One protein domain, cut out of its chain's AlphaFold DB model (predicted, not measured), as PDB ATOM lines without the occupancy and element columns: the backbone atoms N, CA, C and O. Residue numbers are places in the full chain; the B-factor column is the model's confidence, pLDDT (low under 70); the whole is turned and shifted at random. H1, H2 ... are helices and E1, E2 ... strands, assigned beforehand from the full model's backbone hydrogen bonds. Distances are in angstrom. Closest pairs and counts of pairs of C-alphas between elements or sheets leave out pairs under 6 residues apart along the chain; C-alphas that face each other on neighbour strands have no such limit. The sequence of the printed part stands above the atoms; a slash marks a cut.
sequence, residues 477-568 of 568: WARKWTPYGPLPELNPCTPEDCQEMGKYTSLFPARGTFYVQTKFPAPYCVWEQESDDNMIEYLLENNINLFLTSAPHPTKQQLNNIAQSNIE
ATOM      1  N   TRP A 477      46.420 -42.206  34.089       90.62
ATOM      2  CA  TRP A 477      47.644 -41.827  34.793       90.62
ATOM      3  C   TRP A 477      48.874 -41.786  33.873       90.62
ATOM      4  O   TRP A 477      49.348 -42.793  33.339       90.62
ATOM      5  N   ALA A 478      49.400 -40.576  33.708       89.56
ATOM      6  CA  ALA A 478      50.584 -40.232  32.944       89.56
ATOM      7  C   ALA A 478      51.781 -40.117  33.898       89.56
ATOM      8  O   ALA A 478      51.800 -39.241  34.759       89.56
ATOM      9  N   ARG A 479      52.793 -40.975  33.758       87.56
ATOM     10  CA  ARG A 479      54.005 -40.972  34.602       87.56
ATOM     11  C   ARG A 479      55.107 -40.148  33.954       87.56
ATOM     12  O   ARG A 479      55.287 -40.267  32.743       87.56
ATOM     13  N   LYS A 480      55.861 -39.347  34.718       86.19
ATOM     14  CA  LYS A 480      57.016 -38.592  34.191       86.19
ATOM     15  C   LYS A 480      57.930 -39.500  33.373       86.19
ATOM     16  O   LYS A 480      58.318 -40.579  33.819       86.19
ATOM     17  N   TRP A 481      58.312 -39.034  32.191       82.94
ATOM     18  CA  TRP A 481      59.153 -39.797  31.278       82.94
ATOM     19  C   TRP A 481      60.090 -38.874  30.500       82.94
ATOM     20  O   TRP A 481      59.723 -37.765  30.128       82.94
ATOM     21  N   THR A 482      61.322 -39.323  30.258       76.50
ATOM     22  CA  THR A 482      62.279 -38.598  29.409       76.50
ATOM     23  C   THR A 482      62.082 -39.034  27.956       76.50
ATOM     24  O   THR A 482      62.112 -40.242  27.720       76.50
ATOM     25  N   PRO A 483      61.944 -38.113  26.979       68.25
ATOM     26  CA  PRO A 483      61.883 -38.467  25.561       68.25
ATOM     27  C   PRO A 483      62.983 -39.458  25.155       68.25
ATOM     28  O   PRO A 483      64.155 -39.262  25.475       68.25
ATOM     29  N   TYR A 484      62.595 -40.539  24.470       67.06
ATOM     30  CA  TYR A 484      63.471 -41.649  24.047       67.06
ATOM     31  C   TYR A 484      64.178 -42.425  25.177       67.06
ATOM     32  O   TYR A 484      65.013 -43.290  24.900       67.06
ATOM     33  N   GLY A 485      63.845 -42.160  26.441       68.75
ATOM     34  CA  GLY A 485      64.311 -42.937  27.586       68.75
ATOM     35  C   GLY A 485      63.650 -44.322  27.672       68.75
ATOM     36  O   GLY A 485      62.698 -44.612  26.941       68.75
ATOM     37  N   PRO A 486      64.103 -45.190  28.597       77.94
ATOM     38  CA  PRO A 486      63.364 -46.407  28.935       77.94
ATOM     39  C   PRO A 486      61.947 -46.051  29.407       77.94
ATOM     40  O   PRO A 486      61.737 -44.973  29.963       77.94
ATOM     41  N   LEU A 487      60.980 -46.950  29.200       78.06
ATOM     42  CA  LEU A 487      59.626 -46.775  29.737       78.06
ATOM     43  C   LEU A 487      59.682 -46.612  31.269       78.06
ATOM     44  O   LEU A 487      60.495 -47.295  31.903       78.06
ATOM     45  N   PRO A 488      58.845 -45.746  31.868       78.38
ATOM     46  CA  PRO A 488      58.820 -45.581  33.316       78.38
ATOM     47  C   PRO A 488      58.324 -46.862  33.998       78.38
ATOM     48  O   PRO A 488      57.513 -47.611  33.448       78.38
ATOM     49  N   GLU A 489      58.791 -47.096  35.223       82.75
ATOM     50  CA  GLU A 489      58.239 -48.150  36.072       82.75
ATOM     51  C   GLU A 489      56.775 -47.838  36.413       82.75
ATOM     52  O   GLU A 489      56.424 -46.699  36.721       82.75
ATOM     53  N   LEU A 490      55.915 -48.858  36.390       82.50
ATOM     54  CA  LEU A 490      54.483 -48.735  36.694       82.50
ATOM     55  C   LEU A 490      54.222 -48.718  38.211       82.50
ATOM     56  O   LEU A 490      53.331 -49.400  38.712       82.50
ATOM     57  N   ASN A 491      55.030 -47.949  38.942       88.75
ATOM     58  CA  ASN A 491      54.849 -47.698  40.368       88.75
ATOM     59  C   ASN A 491      53.599 -46.814  40.583       88.75
ATOM     60  O   ASN A 491      53.250 -46.058  39.666       88.75
ATOM     61  N   PRO A 492      52.913 -46.892  41.741       92.19
ATOM     62  CA  PRO A 492      51.749 -46.056  42.039       92.19
ATOM     63  C   PRO A 492      52.056 -44.563  41.905       92.19
ATOM     64  O   PRO A 492      53.171 -44.124  42.194       92.19
ATOM     65  N   CYS A 493      51.077 -43.786  41.451       91.25
ATOM     66  CA  CYS A 493      51.275 -42.363  41.210       91.25
ATOM     67  C   CYS A 493      51.433 -41.524  42.482       91.25
ATOM     68  O   CYS A 493      50.880 -41.834  43.537       91.25
ATOM     69  N   THR A 494      52.162 -40.419  42.326       91.69
ATOM     70  CA  THR A 494      52.324 -39.342  43.307       91.69
ATOM     71  C   THR A 494      52.040 -37.987  42.644       91.69
ATOM     72  O   THR A 494      52.217 -37.861  41.423       91.69
ATOM     73  N   PRO A 495      51.642 -36.950  43.406       86.56
ATOM     74  CA  PRO A 495      51.369 -35.613  42.867       86.56
ATOM     75  C   PRO A 495      52.576 -34.982  42.165       86.56
ATOM     76  O   PRO A 495      52.420 -34.203  41.223       86.56
ATOM     77  N   GLU A 496      53.785 -35.316  42.615       86.69
ATOM     78  CA  GLU A 496      55.036 -34.810  42.065       86.69
ATOM     79  C   GLU A 496      55.385 -35.443  40.717       86.69
ATOM     80  O   GLU A 496      55.926 -34.733  39.868       86.69
ATOM     81  N   ASP A 497      55.122 -36.741  40.518       88.38
ATOM     82  CA  ASP A 497      55.636 -37.532  39.386       88.38
ATOM     83  C   ASP A 497      54.571 -38.015  38.389       88.38
ATOM     84  O   ASP A 497      54.935 -38.511  37.315       88.38
ATOM     85  N   CYS A 498      53.283 -37.818  38.677       90.00
ATOM     86  CA  CYS A 498      52.189 -38.136  37.761       90.00
ATOM     87  C   CYS A 498      51.311 -36.943  37.376       90.00
ATOM     88  O   CYS A 498      51.179 -35.954  38.093       90.00
ATOM     89  N   GLN A 499      50.654 -37.099  36.229       88.56
ATOM     90  CA  GLN A 499      49.528 -36.299  35.772       88.56
ATOM     91  C   GLN A 499      48.339 -37.185  35.412       88.56
ATOM     92  O   GLN A 499      48.513 -38.364  35.120       88.56
ATOM     93  N   GLU A 500      47.137 -36.618  35.381       87.69
ATOM     94  CA  GLU A 500      45.971 -37.292  34.807       87.69
ATOM     95  C   GLU A 500      45.660 -36.699  33.433       87.69
ATOM     96  O   GLU A 500      45.277 -35.537  33.337       87.69
ATOM     97  N   MET A 501      45.797 -37.492  32.372       88.31
ATOM     98  CA  MET A 501      45.604 -37.016  31.002       88.31
ATOM     99  C   MET A 501      44.147 -36.594  30.735       88.31
ATOM    100  O   MET A 501      43.216 -37.389  30.882       88.31
ATOM    101  N   GLY A 502      43.957 -35.353  30.291       82.00
ATOM    102  CA  GLY A 502      42.715 -34.765  29.779       82.00
ATOM    103  C   GLY A 502      41.586 -34.495  30.775       82.00
ATOM    104  O   GLY A 502      40.632 -33.794  30.438       82.00
ATOM    105  N   LYS A 503      41.647 -35.046  31.991       77.94
ATOM    106  CA  LYS A 503      40.531 -35.011  32.946       77.94
ATOM    107  C   LYS A 503      40.737 -33.931  34.015       77.94
ATOM    108  O   LYS A 503      39.978 -32.957  34.014       77.94
ATOM    109  N   TYR A 504      41.739 -34.056  34.886       78.31
ATOM    110  CA  TYR A 504      42.081 -33.053  35.911       78.31
ATOM    111  C   TYR A 504      43.542 -32.547  35.833       78.31
ATOM    112  O   TYR A 504      44.087 -32.086  36.834       78.31
ATOM    113  N   THR A 505      44.177 -32.577  34.653       78.88
ATOM    114  CA  THR A 505      45.610 -32.274  34.421       78.88
ATOM    115  C   THR A 505      46.120 -30.957  35.030       78.88
ATOM    116  O   THR A 505      47.276 -30.838  35.436       78.88
ATOM    117  N   SER A 506      45.267 -29.933  35.106       78.62
ATOM    118  CA  SER A 506      45.634 -28.632  35.677       78.62
ATOM    119  C   SER A 506      45.711 -28.632  37.211       78.62
ATOM    120  O   SER A 506      46.418 -27.788  37.765       78.62
ATOM    121  N   LEU A 507      45.033 -29.567  37.895       81.12
ATOM    122  CA  LEU A 507      44.920 -29.615  39.361       81.12
ATOM    123  C   LEU A 507      46.153 -30.215  40.051       81.12
ATOM    124  O   LEU A 507      46.472 -29.825  41.171       81.12
ATOM    125  N   PHE A 508      46.848 -31.149  39.398       83.56
ATOM    126  CA  PHE A 508      48.058 -31.769  39.945       83.56
ATOM    127  C   PHE A 508      49.308 -30.940  39.591       83.56
ATOM    128  O   PHE A 508      49.331 -30.312  38.525       83.56
ATOM    129  N   PRO A 509      50.363 -30.913  40.430       84.75
ATOM    130  CA  PRO A 509      51.473 -29.967  40.282       84.75
ATOM    131  C   PRO A 509      52.573 -30.399  39.297       84.75
ATOM    132  O   PRO A 509      53.336 -29.546  38.845       84.75
ATOM    133  N   ALA A 510      52.681 -31.684  38.936       85.44
ATOM    134  CA  ALA A 510      53.732 -32.172  38.040       85.44
ATOM    135  C   ALA A 510      53.691 -31.499  36.649       85.44
ATOM    136  O   ALA A 510      52.622 -31.325  36.061       85.44
ATOM    137  N   ARG A 511      54.851 -31.152  36.078       86.12
ATOM    138  CA  ARG A 511      54.989 -30.567  34.728       86.12
ATOM    139  C   ARG A 511      56.171 -31.204  33.987       86.12
ATOM    140  O   ARG A 511      57.101 -31.692  34.628       86.12
ATOM    141  N   GLY A 512      56.139 -31.171  32.653       85.50
ATOM    142  CA  GLY A 512      57.146 -31.775  31.772       85.50
ATOM    143  C   GLY A 512      56.544 -32.819  30.829       85.50
ATOM    144  O   GLY A 512      55.366 -32.747  30.494       85.50
ATOM    145  N   THR A 513      57.360 -33.785  30.407       83.88
ATOM    146  CA  THR A 513      56.953 -34.907  29.547       83.88
ATOM    147  C   THR A 513      56.471 -36.100  30.379       83.88
ATOM    148  O   THR A 513      57.066 -36.436  31.407       83.88
ATOM    149  N   PHE A 514      55.418 -36.775  29.911       85.00
ATOM    150  CA  PHE A 514      54.820 -37.934  30.573       85.00
ATOM    151  C   PHE A 514      54.536 -39.072  29.580       85.00
ATOM    152  O   PHE A 514      54.411 -38.848  28.379       85.00
ATOM    153  N   TYR A 515      54.405 -40.293  30.093       85.06
ATOM    154  CA  TYR A 515      53.997 -41.490  29.363       85.06
ATOM    155  C   TYR A 515      52.730 -42.083  29.995       85.06
ATOM    156  O   TYR A 515      52.693 -42.327  31.202       85.06
ATOM    157  N   VAL A 516      51.709 -42.342  29.175       86.31
ATOM    158  CA  VAL A 516      50.443 -42.982  29.575       86.31
ATOM    159  C   VAL A 516      50.411 -44.409  29.037       86.31
ATOM    160  O   VAL A 516      50.609 -44.627  27.841       86.31
ATOM    161  N   GLN A 517      50.105 -45.388  29.890       83.38
ATOM    162  CA  GLN A 517      49.827 -46.746  29.425       83.38
ATOM    163  C   GLN A 517      48.352 -46.875  29.013       83.38
ATOM    164  O   GLN A 517      47.452 -46.568  29.788       83.38
ATOM    165  N   THR A 518      48.095 -47.388  27.806       82.62
ATOM    166  CA  THR A 518      46.732 -47.654  27.309       82.62
ATOM    167  C   THR A 518      46.566 -49.092  26.827       82.62
ATOM    168  O   THR A 518      47.487 -49.676  26.254       82.62
ATOM    169  N   LYS A 519      45.362 -49.642  26.989       78.94
ATOM    170  CA  LYS A 519      44.938 -50.944  26.455       78.94
ATOM    171  C   LYS A 519      44.597 -50.868  24.961       78.94
ATOM    172  O   LYS A 519      44.375 -49.798  24.398       78.94
ATOM    173  N   PHE A 520      44.482 -52.034  24.330       74.00
ATOM    174  CA  PHE A 520      43.842 -52.202  23.026       74.00
ATOM    175  C   PHE A 520      43.120 -53.562  22.976       74.00
ATOM    176  O   PHE A 520      43.737 -54.566  23.344       74.00
ATOM    177  N   PRO A 521      41.857 -53.652  22.503       74.88
ATOM    178  CA  PRO A 521      40.965 -52.568  22.060       74.88
ATOM    179  C   PRO A 521      40.418 -51.722  23.230       74.88
ATOM    180  O   PRO A 521      40.879 -51.856  24.357       74.88
ATOM    181  N   ALA A 522      39.452 -50.840  22.940       75.00
ATOM    182  CA  ALA A 522      38.717 -50.063  23.942       75.00
ATOM    183  C   ALA A 522      37.958 -50.967  24.949       75.00
ATOM    184  O   ALA A 522      37.509 -52.049  24.548       75.00
ATOM    185  N   PRO A 523      37.731 -50.530  26.206       87.88
ATOM    186  CA  PRO A 523      38.181 -49.264  26.791       87.88
ATOM    187  C   PRO A 523      39.705 -49.208  26.962       87.88
ATOM    188  O   PRO A 523      40.341 -50.196  27.336       87.88
ATOM    189  N   TYR A 524      40.281 -48.057  26.638       84.75
ATOM    190  CA  TYR A 524      41.722 -47.815  26.606       84.75
ATOM    191  C   TYR A 524      42.326 -47.610  28.003       84.75
ATOM    192  O   TYR A 524      43.503 -47.924  28.194       84.75
ATOM    193  N   CYS A 525      41.554 -47.122  28.974       86.25
ATOM    194  CA  CYS A 525      42.041 -46.787  30.311       86.25
ATOM    195  C   CYS A 525      42.557 -48.010  31.091       86.25
ATOM    196  O   CYS A 525      41.929 -49.077  31.095       86.25
ATOM    197  N   VAL A 526      43.681 -47.863  31.795       87.12
ATOM    198  CA  VAL A 526      44.191 -48.830  32.784       87.12
ATOM    199  C   VAL A 526      43.675 -48.410  34.163       87.12
ATOM    200  O   VAL A 526      43.764 -47.244  34.508       87.12
ATOM    201  N   TRP A 527      43.098 -49.344  34.930       87.88
ATOM    202  CA  TRP A 527      42.611 -49.045  36.282       87.88
ATOM    203  C   TRP A 527      43.747 -49.253  37.278       87.88
ATOM    204  O   TRP A 527      44.356 -50.328  37.273       87.88
ATOM    205  N   GLU A 528      44.013 -48.264  38.124       87.69
ATOM    206  CA  GLU A 528      45.170 -48.234  39.016       87.69
ATOM    207  C   GLU A 528      44.759 -47.738  40.410       87.69
ATOM    208  O   GLU A 528      45.113 -46.637  40.810       87.69
ATOM    209  N   GLN A 529      44.035 -48.569  41.166       87.25
ATOM    210  CA  GLN A 529      43.421 -48.165  42.441       87.25
ATOM    211  C   GLN A 529      44.382 -47.440  43.404       87.25
ATOM    212  O   GLN A 529      44.000 -46.456  44.013       87.25
ATOM    213  N   GLU A 530      45.631 -47.898  43.518       89.19
ATOM    214  CA  GLU A 530      46.640 -47.290  44.400       89.19
ATOM    215  C   GLU A 530      47.109 -45.908  43.894       89.19
ATOM    216  O   GLU A 530      47.385 -45.018  44.691       89.19
ATOM    217  N   SER A 531      47.131 -45.691  42.572       90.50
ATOM    218  CA  SER A 531      47.323 -44.365  41.967       90.50
ATOM    219  C   SER A 531      46.104 -43.465  42.204       90.50
ATOM    220  O   SER A 531      46.274 -42.295  42.537       90.50
ATOM    221  N   ASP A 532      44.888 -44.004  42.062       87.50
ATOM    222  CA  ASP A 532      43.640 -43.267  42.296       87.50
ATOM    223  C   ASP A 532      43.542 -42.803  43.763       87.50
ATOM    224  O   ASP A 532      43.307 -41.622  44.026       87.50
ATOM    225  N   ASP A 533      43.788 -43.708  44.715       86.12
ATOM    226  CA  ASP A 533      43.708 -43.453  46.157       86.12
ATOM    227  C   ASP A 533      44.734 -42.383  46.598       86.12
ATOM    228  O   ASP A 533      44.348 -41.392  47.226       86.12
ATOM    229  N   ASN A 534      46.010 -42.512  46.196       87.69
ATOM    230  CA  ASN A 534      47.072 -41.532  46.493       87.69
ATOM    231  C   ASN A 534      46.732 -40.120  45.980       87.69
ATOM    232  O   ASN A 534      46.955 -39.112  46.656       87.69
ATOM    233  N   MET A 535      46.214 -40.031  44.752       85.44
ATOM    234  CA  MET A 535      45.948 -38.748  44.097       85.44
ATOM    235  C   MET A 535      44.661 -38.098  44.628       85.44
ATOM    236  O   MET A 535      44.564 -36.870  44.659       85.44
ATOM    237  N   ILE A 536      43.701 -38.893  45.118       84.06
ATOM    238  CA  ILE A 536      42.534 -38.406  45.867       84.06
ATOM    239  C   ILE A 536      42.944 -37.871  47.246       84.06
ATOM    240  O   ILE A 536      42.461 -36.805  47.634       84.06
ATOM    241  N   GLU A 537      43.844 -38.548  47.970       83.69
ATOM    242  CA  GLU A 537      44.345 -38.082  49.274       83.69
ATOM    243  C   GLU A 537      44.980 -36.685  49.156       83.69
ATOM    244  O   GLU A 537      44.561 -35.759  49.854       83.69
ATOM    245  N   TYR A 538      45.863 -36.480  48.171       85.56
ATOM    246  CA  TYR A 538      46.455 -35.169  47.867       85.56
ATOM    247  C   TYR A 538      45.414 -34.056  47.639       85.56
ATOM    248  O   TYR A 538      45.558 -32.947  48.172       85.56
ATOM    249  N   LEU A 539      44.363 -34.326  46.854       82.69
ATOM    250  CA  LEU A 539      43.307 -33.347  46.575       82.69
ATOM    251  C   LEU A 539      42.529 -32.981  47.849       82.69
ATOM    252  O   LEU A 539      42.191 -31.810  48.046       82.69
ATOM    253  N   LEU A 540      42.276 -33.956  48.726       80.06
ATOM    254  CA  LEU A 540      41.593 -33.752  50.004       80.06
ATOM    255  C   LEU A 540      42.456 -32.945  50.987       80.06
ATOM    256  O   LEU A 540      41.967 -31.955  51.535       80.06
ATOM    257  N   GLU A 541      43.732 -33.300  51.166       83.75
ATOM    258  CA  GLU A 541      44.667 -32.570  52.040       83.75
ATOM    259  C   GLU A 541      44.794 -31.092  51.639       83.75
ATOM    260  O   GLU A 541      44.711 -30.189  52.477       83.75
ATOM    261  N   ASN A 542      44.921 -30.827  50.337       80.38
ATOM    262  CA  ASN A 542      45.076 -29.475  49.799       80.38
ATOM    263  C   ASN A 542      43.741 -28.717  49.662       80.38
ATOM    264  O   ASN A 542      43.726 -27.584  49.181       80.38
ATOM    265  N   ASN A 543      42.621 -29.305  50.108       72.19
ATOM    266  CA  ASN A 543      41.266 -28.748  49.997       72.19
ATOM    267  C   ASN A 543      40.866 -28.400  48.541       72.19
ATOM    268  O   ASN A 543      40.044 -27.508  48.302       72.19
ATOM    269  N   ILE A 544      41.426 -29.114  47.558       67.94
ATOM    270  CA  ILE A 544      41.154 -28.937  46.127       67.94
ATOM    271  C   ILE A 544      39.794 -29.565  45.823       67.94
ATOM    272  O   ILE A 544      39.655 -30.741  45.487       67.94
ATOM    273  N   ASN A 545      38.749 -28.761  45.994       53.00
ATOM    274  CA  ASN A 545      37.377 -29.205  45.828       53.00
ATOM    275  C   ASN A 545      37.035 -29.403  44.342       53.00
ATOM    276  O   ASN A 545      36.687 -28.446  43.645       53.00
ATOM    277  N   LEU A 546      37.057 -30.665  43.902       53.00
ATOM    278  CA  LEU A 546      36.658 -31.126  42.565       53.00
ATOM    279  C   LEU A 546      35.312 -30.546  42.084       53.00
ATOM    280  O   LEU A 546      35.132 -30.303  40.892       53.00
ATOM    281  N   PHE A 547      34.380 -30.274  43.005       37.16
ATOM    282  CA  PHE A 547      33.059 -29.714  42.703       37.16
ATOM    283  C   PHE A 547      33.052 -28.188  42.494       37.16
ATOM    284  O   PHE A 547      32.078 -27.650  41.974       37.16
ATOM    285  N   LEU A 548      34.114 -27.479  42.895       33.34
ATOM    286  CA  LEU A 548      34.304 -26.047  42.619       33.34
ATOM    287  C   LEU A 548      35.184 -25.809  41.387       33.34
ATOM    288  O   LEU A 548      35.048 -24.775  40.739       33.34
ATOM    289  N   THR A 549      36.012 -26.781  40.997       42.62
ATOM    290  CA  THR A 549      36.810 -26.756  39.758       42.62
ATOM    291  C   THR A 549      36.015 -27.183  38.514       42.62
ATOM    292  O   THR A 549      36.591 -27.661  37.539       42.62
ATOM    293  N   SER A 550      34.688 -26.986  38.523       35.84
ATOM    294  CA  SER A 550      33.815 -26.942  37.331       35.84
ATOM    295  C   SER A 550      33.945 -28.108  36.330       35.84
ATOM    296  O   SER A 550      33.809 -27.926  35.122       35.84
ATOM    297  N   ALA A 551      34.154 -29.315  36.853       31.80
ATOM    298  CA  ALA A 551      34.085 -30.595  36.149       31.80
ATOM    299  C   ALA A 551      33.362 -31.621  37.076       31.80
ATOM    300  O   ALA A 551      32.973 -31.250  38.184       31.80
ATOM    301  N   PRO A 552      33.002 -32.839  36.637       41.50
ATOM    302  CA  PRO A 552      31.662 -33.377  36.832       41.50
ATOM    303  C   PRO A 552      31.385 -33.877  38.239       41.50
ATOM    304  O   PRO A 552      32.218 -34.499  38.890       41.50
ATOM    305  N   HIS A 553      30.113 -33.766  38.617       31.84
ATOM    306  CA  HIS A 553      29.541 -34.588  39.671       31.84
ATOM    307  C   HIS A 553      29.180 -35.986  39.140       31.84
ATOM    308  O   HIS A 553      28.395 -36.083  38.190       31.84
ATOM    309  N   PRO A 554      29.622 -37.065  39.807       30.83
ATOM    310  CA  PRO A 554      28.989 -38.372  39.691       30.83
ATOM    311  C   PRO A 554      27.589 -38.387  40.336       30.83
ATOM    312  O   PRO A 554      27.082 -37.395  40.865       30.83
ATOM    313  N   THR A 555      26.910 -39.531  40.250       39.25
ATOM    314  CA  THR A 555      25.455 -39.609  40.459       39.25
ATOM    315  C   THR A 555      25.003 -39.727  41.927       39.25
ATOM    316  O   THR A 555      25.780 -39.991  42.846       39.25
ATOM    317  N   LYS A 556      23.679 -39.599  42.137       35.06
ATOM    318  CA  LYS A 556      22.950 -39.681  43.425       35.06
ATOM    319  C   LYS A 556      23.351 -40.818  44.378       35.06
ATOM    320  O   LYS A 556      23.033 -40.731  45.559       35.06
ATOM    321  N   GLN A 557      23.987 -41.879  43.892       36.59
ATOM    322  CA  GLN A 557      24.356 -43.031  44.708       36.59
ATOM    323  C   GLN A 557      25.529 -42.739  45.664       36.59
ATOM    324  O   GLN A 557      25.546 -43.287  46.762       36.59
ATOM    325  N   GLN A 558      26.448 -41.827  45.317       38.50
ATOM    326  CA  GLN A 558      27.554 -41.434  46.210       38.50
ATOM    327  C   GLN A 558      27.119 -40.461  47.322       38.50
ATOM    328  O   GLN A 558      27.624 -40.551  48.440       38.50
ATOM    329  N   LEU A 559      26.127 -39.596  47.061       40.28
ATOM    330  CA  LEU A 559      25.576 -38.663  48.062       40.28
ATOM    331  C   LEU A 559      25.043 -39.379  49.315       40.28
ATOM    332  O   LEU A 559      25.163 -38.854  50.418       40.28
ATOM    333  N   ASN A 560      24.497 -40.589  49.160       37.81
ATOM    334  CA  ASN A 560      24.006 -41.382  50.288       37.81
ATOM    335  C   ASN A 560      25.136 -41.966  51.152       37.81
ATOM    336  O   ASN A 560      24.945 -42.121  52.355       37.81
ATOM    337  N   ASN A 561      26.302 -42.265  50.571       37.97
ATOM    338  CA  ASN A 561      27.420 -42.868  51.301       37.97
ATOM    339  C   ASN A 561      28.165 -41.813  52.137       37.97
ATOM    340  O   ASN A 561      28.419 -42.028  53.320       37.97
ATOM    341  N   ILE A 562      28.433 -40.637  51.557       37.56
ATOM    342  CA  ILE A 562      29.114 -39.517  52.240       37.56
ATOM    343  C   ILE A 562      28.249 -38.945  53.383       37.56
ATOM    344  O   ILE A 562      28.766 -38.479  54.399       37.56
ATOM    345  N   ALA A 563      26.919 -39.041  53.257       36.59
ATOM    346  CA  ALA A 563      25.973 -38.696  54.319       36.59
ATOM    347  C   ALA A 563      25.923 -39.714  55.479       36.59
ATOM    348  O   ALA A 563      25.345 -39.404  56.519       36.59
ATOM    349  N   GLN A 564      26.502 -40.913  55.322       37.78
ATOM    350  CA  GLN A 564      26.546 -41.950  56.363       37.78
ATOM    351  C   GLN A 564      27.923 -42.085  57.027       37.78
ATOM    352  O   GLN A 564      27.986 -42.437  58.198       37.78
ATOM    353  N   SER A 565      29.019 -41.732  56.348       35.66
ATOM    354  CA  SER A 565      30.382 -41.798  56.906       35.66
ATOM    355  C   SER A 565      30.761 -40.640  57.844       35.66
ATOM    356  O   SER A 565      31.927 -40.507  58.196       35.66
ATOM    357  N   ASN A 566      29.810 -39.773  58.210       39.41
ATOM    358  CA  ASN A 566      30.025 -38.597  59.067       39.41
ATOM    359  C   ASN A 566      29.165 -38.617  60.351       39.41
ATOM    360  O   ASN A 566      28.960 -37.574  60.972       39.41
ATOM    361  N   ILE A 567      28.634 -39.787  60.740       42.00
ATOM    362  CA  ILE A 567      27.956 -39.999  62.032       42.00
ATOM    363  C   ILE A 567      28.343 -41.369  62.624       42.00
ATOM    364  O   ILE A 567      27.518 -42.279  62.653       42.00
ATOM    365  N   GLU A 568      29.588 -41.495  63.091       33.00
ATOM    366  CA  GLU A 568      29.971 -42.168  64.355       33.00
ATOM    367  C   GLU A 568      31.420 -41.819  64.745       33.00
ATOM    368  O   GLU A 568      32.282 -41.789  63.840       33.00
TER     369      GLU A 568
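What this domain is: This is residues 477 to 568 of the 568 residues of the protein "Lipase domain-containing protein" of Laodelphax striatellus (UniProt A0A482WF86). With little regular structure, a body mostly of loops holds a small antiparallel sheet, E2 E1 E3, grazed by H1; loop residues 519 to 524 and a tail, residues 553 to 568, with H2, stick out. The printed part has 92 residues, 30 in named elements, in order E1 E2 E3 H1 H2, class mixed. It is loose, radius of gyration of the C-alphas 15.4 A, spanning 51 by 32 by 26 A.

Where its parts are: E1, residues 477 to 480, begins at C-alpha 477 (47.644, -41.827, 34.793). E2 is residues 498 to 500, E3 514 to 516, H1 529 to 541, 18.4 A long. H2, residues 556 to 562, ends at C-alpha 562 (29.114, -39.517, 52.240).

How they stand to each other: E1 and E2 form an antiparallel hairpin, N 478 and O 499 2.8 A apart. E3 is antiparallel to E1, N 479 and O 515 2.9 A apart. H1 only grazes the sheet; H2 is apart from H1. Within hydrogen-bond range are every O i to N i+4 pair in H1, and in H2 1 of 3, with 1 of 4 O i to N i+3.

The domain as a whole: The printed part has no cut; its four links are long. Residues 483 to 485 and 544 to 568 have pLDDT under 70.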